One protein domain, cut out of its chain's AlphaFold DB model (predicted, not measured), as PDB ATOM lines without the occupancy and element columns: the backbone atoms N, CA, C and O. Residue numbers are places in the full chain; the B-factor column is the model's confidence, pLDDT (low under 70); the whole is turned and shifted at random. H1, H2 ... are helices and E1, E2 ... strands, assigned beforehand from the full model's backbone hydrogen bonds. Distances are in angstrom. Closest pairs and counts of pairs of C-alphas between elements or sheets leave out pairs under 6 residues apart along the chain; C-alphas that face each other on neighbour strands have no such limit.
ATOM      1  N   PHE A   2      47.961  63.465  58.239       73.31
ATOM      2  CA  PHE A   2      48.299  62.922  56.905       73.31
ATOM      3  C   PHE A   2      48.078  61.400  56.765       73.31
ATOM      4  O   PHE A   2      47.461  60.957  55.801       73.31
ATOM      5  N   TRP A   3      48.506  60.612  57.758       74.44
ATOM      6  CA  TRP A   3      48.363  59.150  57.763       74.44
ATOM      7  C   TRP A   3      46.906  58.676  57.734       74.44
ATOM      8  O   TRP A   3      46.563  57.803  56.945       74.44
ATOM      9  N   ILE A   4      46.025  59.320  58.507       82.06
ATOM     10  CA  ILE A   4      44.587  59.005  58.538       82.06
ATOM     11  C   ILE A   4      43.962  59.179  57.146       82.06
ATOM     12  O   ILE A   4      43.201  58.324  56.704       82.06
ATOM     13  N   LYS A   5      44.343  60.238  56.414       85.56
ATOM     14  CA  LYS A   5      43.880  60.465  55.034       85.56
ATOM     15  C   LYS A   5      44.384  59.407  54.045       85.56
ATOM     16  O   LYS A   5      43.712  59.146  53.055       85.56
ATOM     17  N   GLN A   6      45.572  58.837  54.252       84.56
ATOM     18  CA  GLN A   6      46.081  57.772  53.378       84.56
ATOM     19  C   GLN A   6      45.405  56.433  53.663       84.56
ATOM     20  O   GLN A   6      45.025  55.739  52.723       84.56
ATOM     21  N   ILE A   7      45.211  56.109  54.940       88.06
ATOM     22  CA  ILE A   7      44.523  54.887  55.367       88.06
ATOM     23  C   ILE A   7      43.078  54.897  54.864       88.06
ATOM     24  O   ILE A   7      42.641  53.916  54.267       88.06
ATOM     25  N   SER A   8      42.354  56.012  55.013       89.06
ATOM     26  CA  SER A   8      40.975  56.102  54.520       89.06
ATOM     27  C   SER A   8      40.883  55.914  53.005       89.06
ATOM     28  O   SER A   8      40.028  55.169  52.534       89.06
ATOM     29  N   LYS A   9      41.804  56.508  52.231       90.44
ATOM     30  CA  LYS A   9      41.887  56.282  50.779       90.44
ATOM     31  C   LYS A   9      42.139  54.816  50.436       90.44
ATOM     32  O   LYS A   9      41.477  54.293  49.548       90.44
ATOM     33  N   ALA A  10      43.060  54.158  51.135       90.50
ATOM     34  CA  ALA A  10      43.360  52.749  50.904       90.50
ATOM     35  C   ALA A  10      42.135  51.859  51.169       90.50
ATOM     36  O   ALA A  10      41.825  50.992  50.358       90.50
ATOM     37  N   ILE A  11      41.392  52.122  52.248       91.44
ATOM     38  CA  ILE A  11      40.157  51.391  52.571       91.44
ATOM     39  C   ILE A  11      39.097  51.597  51.483       91.44
ATOM     40  O   ILE A  11      38.491  50.630  51.033       91.44
ATOM     41  N   ILE A  12      38.901  52.835  51.015       92.88
ATOM     42  CA  ILE A  12      37.946  53.134  49.935       92.88
ATOM     43  C   ILE A  12      38.310  52.363  48.658       92.88
ATOM     44  O   ILE A  12      37.440  51.747  48.049       92.88
ATOM     45  N   ILE A  13      39.589  52.354  48.272       93.69
ATOM     46  CA  ILE A  13      40.064  51.619  47.088       93.69
ATOM     47  C   ILE A  13      39.836  50.112  47.259       93.69
ATOM     48  O   ILE A  13      39.393  49.450  46.324       93.69
ATOM     49  N   TRP A  14      40.103  49.572  48.448       93.25
ATOM     50  CA  TRP A  14      39.884  48.160  48.749       93.25
ATOM     51  C   TRP A  14      38.404  47.760  48.639       93.25
ATOM     52  O   TRP A  14      38.085  46.747  48.020       93.25
ATOM     53  N   ILE A  15      37.488  48.589  49.151       90.88
ATOM     54  CA  ILE A  15      36.037  48.382  48.995       90.88
ATOM     55  C   ILE A  15      35.640  48.422  47.513       90.88
ATOM     56  O   ILE A  15      34.858  47.589  47.057       90.88
ATOM     57  N   LEU A  16      36.198  49.362  46.748       93.38
ATOM     58  CA  LEU A  16      35.905  49.510  45.322       93.38
ATOM     59  C   LEU A  16      36.379  48.286  44.519       93.38
ATOM     60  O   LEU A  16      35.648  47.798  43.662       93.38
ATOM     61  N   LEU A  17      37.545  47.724  44.856       91.12
ATOM     62  CA  LEU A  17      38.038  46.457  44.300       91.12
ATOM     63  C   LEU A  17      37.079  45.289  44.563       91.12
ATOM     64  O   LEU A  17      36.816  44.503  43.655       91.12
ATOM     65  N   ILE A  18      36.517  45.195  45.771       88.56
ATOM     66  CA  ILE A  18      35.528  44.159  46.108       88.56
ATOM     67  C   ILE A  18      34.247  44.335  45.295       88.56
ATOM     68  O   ILE A  18      33.697  43.348  44.812       88.56
ATOM     69  N   MET A  19      33.781  45.571  45.102       89.12
ATOM     70  CA  MET A  19      32.608  45.826  44.263       89.12
ATOM     71  C   MET A  19      32.847  45.448  42.802       89.12
ATOM     72  O   MET A  19      31.977  44.836  42.185       89.12
ATOM     73  N   VAL A  20      34.029  45.748  42.259       89.88
ATOM     74  CA  VAL A  20      34.410  45.304  40.909       89.88
ATOM     75  C   VAL A  20      34.451  43.779  40.839       89.88
ATOM     76  O   VAL A  20      33.904  43.198  39.905       89.88
ATOM     77  N   TYR A  21      35.031  43.115  41.842       86.25
ATOM     78  CA  TYR A  21      35.036  41.655  41.922       86.25
ATOM     79  C   TYR A  21      33.611  41.086  41.963       86.25
ATOM     80  O   TYR A  21      33.311  40.143  41.235       86.25
ATOM     81  N   PHE A  22      32.710  41.680  42.747       84.31
ATOM     82  CA  PHE A  22      31.305  41.286  42.795       84.31
ATOM     83  C   PHE A  22      30.608  41.462  41.439       84.31
ATOM     84  O   PHE A  22      29.963  40.531  40.968       84.31
ATOM     85  N   ALA A  23      30.788  42.606  40.774       85.44
ATOM     86  CA  ALA A  23      30.205  42.872  39.458       85.44
ATOM     87  C   ALA A  23      30.722  41.908  38.376       85.44
ATOM     88  O   ALA A  23      29.939  41.411  37.570       85.44
ATOM     89  N   LEU A  24      32.022  41.596  38.383       84.81
ATOM     90  CA  LEU A  24      32.616  40.614  37.469       84.81
ATOM     91  C   LEU A  24      32.073  39.206  37.710       84.81
ATOM     92  O   LEU A  24      31.784  38.499  36.750       84.81
ATOM     93  N   ASN A  25      31.890  38.811  38.972       81.06
ATOM     94  CA  ASN A  25      31.209  37.560  39.297       81.06
ATOM     95  C   ASN A  25      29.774  37.549  38.773       81.06
ATOM     96  O   ASN A  25      29.332  36.530  38.265       81.06
ATOM     97  N   LEU A  26      29.081  38.686  38.845       78.62
ATOM     98  CA  LEU A  26      27.700  38.819  38.387       78.62
ATOM     99  C   LEU A  26      27.561  38.698  36.867       78.62
ATOM    100  O   LEU A  26      26.578  38.155  36.376       78.62
ATOM    101  N   TRP A  27      28.545  39.193  36.123       79.00
ATOM    102  CA  TRP A  27      28.517  39.177  34.663       79.00
ATOM    103  C   TRP A  27      29.067  37.878  34.063       79.00
ATOM    104  O   TRP A  27      28.576  37.410  33.039       79.00
ATOM    105  N   LEU A  28      30.125  37.325  34.659       77.56
ATOM    106  CA  LEU A  28      30.939  36.269  34.050       77.56
ATOM    107  C   LEU A  28      30.900  34.941  34.816       77.56
ATOM    108  O   LEU A  28      31.602  34.014  34.422       77.56
ATOM    109  N   ASP A  29      30.138  34.854  35.911       71.06
ATOM    110  CA  ASP A  29      30.073  33.685  36.800       71.06
ATOM    111  C   ASP A  29      31.465  33.166  37.206       71.06
ATOM    112  O   ASP A  29      31.764  31.971  37.223       71.06
ATOM    113  N   LEU A  30      32.368  34.107  37.503       67.19
ATOM    114  CA  LEU A  30      33.766  33.849  37.849       67.19
ATOM    115  C   LEU A  30      33.908  33.338  39.289       67.19
ATOM    116  O   LEU A  30      34.624  33.930  40.096       67.19
ATOM    117  N   SER A  31      33.265  32.210  39.596       65.56
ATOM    118  CA  SER A  31      33.373  31.481  40.864       65.56
ATOM    119  C   SER A  31      34.805  30.969  41.083       65.56
ATOM    120  O   SER A  31      35.133  29.798  40.892       65.56
ATOM    121  N   ASN A  32      35.712  31.875  41.457       72.06
ATOM    122  CA  ASN A  32      37.103  31.564  41.742       72.06
ATOM    123  C   ASN A  32      37.340  31.587  43.255       72.06
ATOM    124  O   ASN A  32      37.350  32.633  43.917       72.06
ATOM    125  N   MET A  33      37.569  30.396  43.803       73.44
ATOM    126  CA  MET A  33      37.800  30.190  45.229       73.44
ATOM    127  C   MET A  33      39.088  30.879  45.720       73.44
ATOM    128  O   MET A  33      39.145  31.325  46.865       73.44
ATOM    129  N   GLY A  34      40.090  31.051  44.850       75.25
ATOM    130  CA  GLY A  34      41.339  31.740  45.180       75.25
ATOM    131  C   GLY A  34      41.137  33.233  45.448       75.25
ATOM    132  O   GLY A  34      41.556  33.739  46.487       75.25
ATOM    133  N   ILE A  35      40.435  33.932  44.552       76.19
ATOM    134  CA  ILE A  35      40.177  35.378  44.682       76.19
ATOM    135  C   ILE A  35      39.251  35.652  45.875       76.19
ATOM    136  O   ILE A  35      39.474  36.581  46.651       76.19
ATOM    137  N   SER A  36      38.264  34.778  46.073       81.00
ATOM    138  CA  SER A  36      37.378  34.785  47.237       81.00
ATOM    139  C   SER A  36      38.165  34.719  48.556       81.00
ATOM    140  O   SER A  36      37.958  35.544  49.446       81.00
ATOM    141  N   ASN A  37      39.155  33.825  48.657       82.25
ATOM    142  CA  ASN A  37      40.029  33.743  49.831       82.25
ATOM    143  C   ASN A  37      40.906  34.987  50.026       82.25
ATOM    144  O   ASN A  37      41.075  35.423  51.163       82.25
ATOM    145  N   VAL A  38      41.432  35.577  48.946       83.12
ATOM    146  CA  VAL A  38      42.270  36.789  49.014       83.12
ATOM    147  C   VAL A  38      41.500  37.973  49.596       83.12
ATOM    148  O   VAL A  38      42.044  38.707  50.420       83.12
ATOM    149  N   PHE A  39      40.234  38.154  49.214       83.56
ATOM    150  CA  PHE A  39      39.376  39.200  49.785       83.56
ATOM    151  C   PHE A  39      38.714  38.794  51.110       83.56
ATOM    152  O   PHE A  39      38.101  39.629  51.772       83.56
ATOM    153  N   GLY A  40      38.832  37.529  51.524       84.56
ATOM    154  CA  GLY A  40      38.146  37.007  52.705       84.56
ATOM    155  C   GLY A  40      36.625  36.988  52.541       84.56
ATOM    156  O   GLY A  40      35.891  37.280  53.487       84.56
ATOM    157  N   VAL A  41      36.148  36.672  51.339       85.00
ATOM    158  CA  VAL A  41      34.729  36.639  50.965       85.00
ATOM    159  C   VAL A  41      34.329  35.249  50.499       85.00
ATOM    160  O   VAL A  41      35.130  34.528  49.920       85.00
ATOM    161  N   LYS A  42      33.071  34.870  50.715       83.88
ATOM    162  CA  LYS A  42      32.453  33.694  50.105       83.88
ATOM    163  C   LYS A  42      31.371  34.150  49.145       83.88
ATOM    164  O   LYS A  42      30.486  34.902  49.546       83.88
ATOM    165  N   ILE A  43      31.428  33.666  47.913       81.38
ATOM    166  CA  ILE A  43      30.390  33.895  46.913       81.38
ATOM    167  C   ILE A  43      29.455  32.689  46.908       81.38
ATOM    168  O   ILE A  43      29.906  31.545  46.891       81.38
ATOM    169  N   ILE A  44      28.156  32.953  46.987       79.12
ATOM    170  CA  ILE A  44      27.095  31.954  46.897       79.12
ATOM    171  C   ILE A  44      26.218  32.364  45.721       79.12
ATOM    172  O   ILE A  44      25.581  33.416  45.771       79.12
ATOM    173  N   THR A  45      26.207  31.549  44.672       74.69
ATOM    174  CA  THR A  45      25.355  31.740  43.501       74.69
ATOM    175  C   THR A  45      24.119  30.850  43.622       74.69
ATOM    176  O   THR A  45      24.193  29.704  44.067       74.69
ATOM    177  N   SER A  46      22.952  31.391  43.283       71.19
ATOM    178  CA  SER A  46      21.699  30.643  43.194       71.19
ATOM    179  C   SER A  46      21.051  30.926  41.850       71.19
ATOM    180  O   SER A  46      20.927  32.082  41.450       71.19
ATOM    181  N   HIS A  47      20.630  29.858  41.174       68.50
ATOM    182  CA  HIS A  47      19.976  29.910  39.864       68.50
ATOM    183  C   HIS A  47      18.481  29.552  39.935       68.50
ATOM    184  O   HIS A  47      17.809  29.511  38.912       68.50
ATOM    185  N   SER A  48      17.949  29.277  41.133       60.72
ATOM    186  CA  SER A  48      16.642  28.620  41.308       60.72
ATOM    187  C   SER A  48      15.426  29.512  40.989       60.72
ATOM    188  O   SER A  48      14.364  29.001  40.654       60.72
ATOM    189  N   ALA A  49      15.556  30.844  41.058       56.66
ATOM    190  CA  ALA A  49      14.447  31.789  40.826       56.66
ATOM    191  C   ALA A  49      14.869  33.061  40.052       56.66
ATOM    192  O   ALA A  49      14.208  34.094  40.126       56.66
ATOM    193  N   GLY A  50      15.997  32.994  39.338       66.12
ATOM    194  CA  GLY A  50      16.735  34.141  38.795       66.12
ATOM    195  C   GLY A  50      18.205  34.085  39.220       66.12
ATOM    196  O   GLY A  50      18.530  33.421  40.205       66.12
ATOM    197  N   TYR A  51      19.101  34.735  38.470       69.06
ATOM    198  CA  TYR A  51      20.530  34.753  38.800       69.06
ATOM    199  C   TYR A  51      20.771  35.668  40.006       69.06
ATOM    200  O   TYR A  51      20.638  36.889  39.910       69.06
ATOM    201  N   SER A  52      21.080  35.071  41.156       71.25
ATOM    202  CA  SER A  52      21.344  35.785  42.405       71.25
ATOM    203  C   SER A  52      22.723  35.425  42.935       71.25
ATOM    204  O   SER A  52      23.068  34.247  43.043       71.25
ATOM    205  N   ILE A  53      23.497  36.449  43.295       75.31
ATOM    206  CA  ILE A  53      24.803  36.295  43.927       75.31
ATOM    207  C   ILE A  53      24.781  36.961  45.294       75.31
ATOM    208  O   ILE A  53      24.543  38.161  45.418       75.31
ATOM    209  N   VAL A  54      25.116  36.185  46.320       79.38
ATOM    210  CA  VAL A  54      25.318  36.678  47.680       79.38
ATOM    211  C   VAL A  54      26.799  36.584  48.022       79.38
ATOM    212  O   VAL A  54      27.383  35.500  48.016       79.38
ATOM    213  N   MET A  55      27.407  37.723  48.355       81.62
ATOM    214  CA  MET A  55      28.767  37.780  48.884       81.62
ATOM    215  C   MET A  55      28.715  37.901  50.409       81.62
ATOM    216  O   MET A  55      28.155  38.852  50.951       81.62
ATOM    217  N   LYS A  56      29.303  36.932  51.108       83.56
ATOM    218  CA  LYS A  56      29.375  36.897  52.571       83.56
ATOM    219  C   LYS A  56      30.807  37.125  53.031       83.56
ATOM    220  O   LYS A  56      31.729  36.521  52.488       83.56
ATOM    221  N   SER A  57      31.003  37.952  54.049       81.62
ATOM    222  CA  SER A  57      32.316  38.105  54.669       81.62
ATOM    223  C   SER A  57      32.692  36.866  55.486       81.62
ATOM    224  O   SER A  57      31.865  36.291  56.199       81.62
ATOM    225  N   ILE A  58      33.950  36.443  55.379       84.06
ATOM    226  CA  ILE A  58      34.543  35.408  56.227       84.06
ATOM    227  C   ILE A  58      35.409  36.131  57.253       84.06
ATOM    228  O   ILE A  58      36.502  36.607  56.944       84.06
ATOM    229  N   PHE A  59      34.912  36.246  58.480       76.19
ATOM    230  CA  PHE A  59      35.704  36.761  59.592       76.19
ATOM    231  C   PHE A  59      36.636  35.651  60.116       76.19
ATOM    232  O   PHE A  59      36.167  34.524  60.274       76.19
ATOM    233  N   PRO A  60      37.927  35.925  60.401       79.62
ATOM    234  CA  PRO A  60      38.605  37.229  60.369       79.62
ATOM    235  C   PRO A  60      39.264  37.585  59.020       79.62
ATOM    236  O   PRO A  60      39.777  38.695  58.876       79.62
ATOM    237  N   ASN A  61      39.250  36.684  58.034       85.19
ATOM    238  CA  ASN A  61      39.978  36.821  56.763       85.19
ATOM    239  C   ASN A  61      39.688  38.133  56.016       85.19
ATOM    240  O   ASN A  61      40.611  38.731  55.470       85.19
ATOM    241  N   TRP A  62      38.441  38.614  56.038       83.75
ATOM    242  CA  TRP A  62      38.054  39.907  55.451       83.75
ATOM    243  C   TRP A  62      38.865  41.072  56.033       83.75
ATOM    244  O   TRP A  62      39.374  41.927  55.310       83.75
ATOM    245  N   ILE A  63      39.004  41.103  57.359       86.94
ATOM    246  CA  ILE A  63      39.717  42.175  58.060       86.94
ATOM    247  C   ILE A  63      41.215  42.073  57.794       86.94
ATOM    248  O   ILE A  63      41.860  43.084  57.518       86.94
ATOM    249  N   ILE A  64      41.760  40.855  57.819       89.00
ATOM    250  CA  ILE A  64      43.174  40.603  57.518       89.00
ATOM    251  C   ILE A  64      43.502  41.070  56.094       89.00
ATOM    252  O   ILE A  64      44.479  41.790  55.900       89.00
ATOM    253  N   SER A  65      42.648  40.744  55.119       90.81
ATOM    254  CA  SER A  65      42.784  41.195  53.729       90.81
ATOM    255  C   SER A  65      42.829  42.721  53.618       90.81
ATOM    256  O   SER A  65      43.741  43.271  52.992       90.81
ATOM    257  N   MET A  66      41.907  43.418  54.291       91.31
ATOM    258  CA  MET A  66      41.893  44.882  54.324       91.31
ATOM    259  C   MET A  66      43.193  45.448  54.912       91.31
ATOM    260  O   MET A  66      43.797  46.347  54.325       91.31
ATOM    261  N   PHE A  67      43.661  44.915  56.046       91.50
ATOM    262  CA  PHE A  67      44.910  45.363  56.672       91.50
ATOM    263  C   PHE A  67      46.127  45.136  55.772       91.50
ATOM    264  O   PHE A  67      46.927  46.056  55.590       91.50
ATOM    265  N   CYS A  68      46.247  43.954  55.165       91.62
ATOM    266  CA  CYS A  68      47.314  43.653  54.213       91.62
ATOM    267  C   CYS A  68      47.309  44.632  53.035       91.62
ATOM    268  O   CYS A  68      48.366  45.143  52.660       91.62
ATOM    269  N   PHE A  69      46.132  44.953  52.494       92.50
ATOM    270  CA  PHE A  69      46.008  45.922  51.410       92.50
ATOM    271  C   PHE A  69      46.460  47.324  51.830       92.50
ATOM    272  O   PHE A  69      47.212  47.972  51.103       92.50
ATOM    273  N   VAL A  70      46.049  47.791  53.011       91.94
ATOM    274  CA  VAL A  70      46.456  49.105  53.536       91.94
ATOM    275  C   VAL A  70      47.976  49.184  53.694       91.94
ATOM    276  O   VAL A  70      48.584  50.165  53.258       91.94
ATOM    277  N   ILE A  71      48.603  48.149  54.261       91.25
ATOM    278  CA  ILE A  71      50.062  48.080  54.430       91.25
ATOM    279  C   ILE A  71      50.759  48.106  53.065       91.25
ATOM    280  O   ILE A  71      51.682  48.900  52.866       91.25
ATOM    281  N   ALA A  72      50.297  47.296  52.110       90.69
ATOM    282  CA  ALA A  72      50.859  47.249  50.763       90.69
ATOM    283  C   ALA A  72      50.727  48.599  50.037       90.69
ATOM    284  O   ALA A  72      51.704  49.101  49.482       90.69
ATOM    285  N   TYR A  73      49.552  49.228  50.094       89.19
ATOM    286  CA  TYR A  73      49.286  50.522  49.463       89.19
ATOM    287  C   TYR A  73      50.211  51.625  49.999       89.19
ATOM    288  O   TYR A  73      50.813  52.383  49.231       89.19
ATOM    289  N   ILE A  74      50.366  51.693  51.322       88.38
ATOM    290  CA  ILE A  74      51.259  52.656  51.974       88.38
ATOM    291  C   ILE A  74      52.723  52.363  51.619       88.38
ATOM    292  O   ILE A  74      53.460  53.289  51.269       88.38
ATOM    293  N   GLY A  75      53.136  51.092  51.674       87.19
ATOM    294  CA  GLY A  75      54.500  50.659  51.367       87.19
ATOM    295  C   GLY A  75      54.919  50.990  49.934       87.19
ATOM    296  O   GLY A  75      55.978  51.584  49.720       87.19
ATOM    297  N   VAL A  76      54.060  50.702  48.953       85.62
ATOM    298  CA  VAL A  76      54.289  51.050  47.540       85.62
ATOM    299  C   VAL A  76      54.386  52.566  47.358       85.62
ATOM    300  O   VAL A  76      55.306  53.050  46.695       85.62
ATOM    301  N   GLY A  77      53.499  53.337  47.994       83.50
ATOM    302  CA  GLY A  77      53.550  54.801  47.945       83.50
ATOM    303  C   GLY A  77      54.857  55.377  48.506       83.50
ATOM    304  O   GLY A  77      55.420  56.315  47.936       83.50
ATOM    305  N   TRP A  78      55.371  54.797  49.592       84.38
ATOM    306  CA  TRP A  78      56.673  55.152  50.162       84.38
ATOM    307  C   TRP A  78      57.834  54.813  49.226       84.38
ATOM    308  O   TRP A  78      58.706  55.656  49.000       84.38
ATOM    309  N   PHE A  79      57.829  53.614  48.643       82.25
ATOM    310  CA  PHE A  79      58.878  53.167  47.728       82.25
ATOM    311  C   PHE A  79      58.966  54.047  46.474       82.25
ATOM    312  O   PHE A  79      60.054  54.478  46.085       82.25
ATOM    313  N   ILE A  80      57.819  54.389  45.880       79.75
ATOM    314  CA  ILE A  80      57.750  55.282  44.716       79.75
ATOM    315  C   ILE A  80      58.304  56.666  45.069       79.75
ATOM    316  O   ILE A  80      59.135  57.193  44.329       79.75
ATOM    317  N   LYS A  81      57.921  57.233  46.221       78.94
ATOM    318  CA  LYS A  81      58.472  58.518  46.682       78.94
ATOM    319  C   LYS A  81      59.990  58.479  46.831       78.94
ATOM    320  O   LYS A  81      60.658  59.395  46.361       78.94
ATOM    321  N   GLN A  82      60.548  57.430  47.436       76.31
ATOM    322  CA  GLN A  82      62.003  57.304  47.567       76.31
ATOM    323  C   GLN A  82      62.705  57.183  46.212       76.31
ATOM    324  O   GLN A  82      63.752  57.798  46.013       76.31
ATOM    325  N   LYS A  83      62.133  56.426  45.268       72.31
ATOM    326  CA  LYS A  83      62.688  56.284  43.916       72.31
ATOM    327  C   LYS A  83      62.699  57.618  43.167       72.31
ATOM    328  O   LYS A  83      63.691  57.932  42.519       72.31
ATOM    329  N   ILE A  84      61.634  58.408  43.301       70.50
ATOM    330  CA  ILE A  84      61.538  59.750  42.714       70.50
ATOM    331  C   ILE A  84      62.609  60.670  43.312       70.50
ATOM    332  O   ILE A  84      63.379  61.260  42.564       70.50
ATOM    333  N   ILE A  85      62.723  60.740  44.642       66.12
ATOM    334  CA  ILE A  85      63.719  61.595  45.317       66.12
ATOM    335  C   ILE A  85      65.148  61.214  44.904       66.12
ATOM    336  O   ILE A  85      65.956  62.085  44.605       66.12
ATOM    337  N   ARG A  86      65.457  59.914  44.815       62.31
ATOM    338  CA  ARG A  86      66.770  59.439  44.342       62.31
ATOM    339  C   ARG A  86      67.023  59.712  42.856       62.31
ATOM    340  O   ARG A  86      68.180  59.805  42.465       62.31
ATOM    341  N   GLY A  87      65.975  59.825  42.040       60.69
ATOM    342  CA  GLY A  87      66.075  60.183  40.623       60.69
ATOM    343  C   GLY A  87      66.378  61.663  40.381       60.69
ATOM    344  O   GLY A  87      67.025  61.973  39.393       60.69
ATOM    345  N   TYR A  88      65.970  62.554  41.291       56.47
ATOM    346  CA  TYR A  88      66.267  63.996  41.227       56.47
ATOM    347  C   TYR A  88      67.674  64.373  41.728       56.47
ATOM    348  O   TYR A  88      68.089  65.515  41.574       56.47
ATOM    349  N   HIS A  89      68.396  63.432  42.346       52.72
ATOM    350  CA  HIS A  89      69.765  63.621  42.843       52.72
ATOM    351  C   HIS A  89      70.841  63.000  41.927       52.72
ATOM    352  O   HIS A  89      71.981  62.822  42.359       52.72
TER     353      HIS A  89
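This is residues 2 to 89 of the 90 residues of an uncharacterized protein of Lactobacillus acidophilus (UniProt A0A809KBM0). Two long helices, H1 and H3, cross as an X, H1 with its residues 6 to 14 and H3 with its residues 66 to 74; the short helix H2 packs on residues 61 to 66 of H3, and the hairpin E1 E2 runs on from there past residues 18 to 26 of H1, its turn at residues 47 to 51 making one end of the long, rod-like outline. At the other end residues 78 to 89, of which 78 to 87 belong to H3, stick out as a free arm. The printed part has 88 residues, with H1, H2, E1, E2 and H3 in that order; the sheet E1 - E2 is antiparallel, and the class is mostly helix. The whole is loose, with a radius of gyration of the C-alphas of 17.0 A, and spans 63 by 25 by 21 A.

H1, residues 2 to 28, begins at C-alpha 2 (48.299, 62.922, 56.905) and is 39.2 A long. H2 is residues 33 to 39. E1, residues 41 to 46, and E2, residues 52 to 57, follow. H3, residues 61 to 87, is 38.6 A long and ends at C-alpha 87 (66.075, 60.183, 40.623).

H1 touches H3 with residues 6 to 14 alone, at a steep tilt of 61 degrees, opposite ways; their closest C-alphas, of Ala 10 and Val 70, are 5.5 A apart. H2 touches residues 61 to 66 of H3, closest at the C-alphas of Phe 39 and Ser 65, 5.6 A. H1 and H2 are close but not clearly touching. In the hairpin E1 and E2, N 44 and O 54 are within hydrogen-bond range at 2.9 A. The closest C-alphas of H1 and E2, of Leu 26 and Ile 53, are 6.7 A apart. H2 and E2 are apart. In H1, H2 and H3 every O i to N i+4 pair is within hydrogen-bond range.

The C-alphas farthest apart, of Ala 49 and His 89, are 63.9 A apart. The printed part has no cut, and its four links are tight. Confidence is low, with pLDDT under 70, at residues 30 to 31, 47 to 51 and 85 to 89.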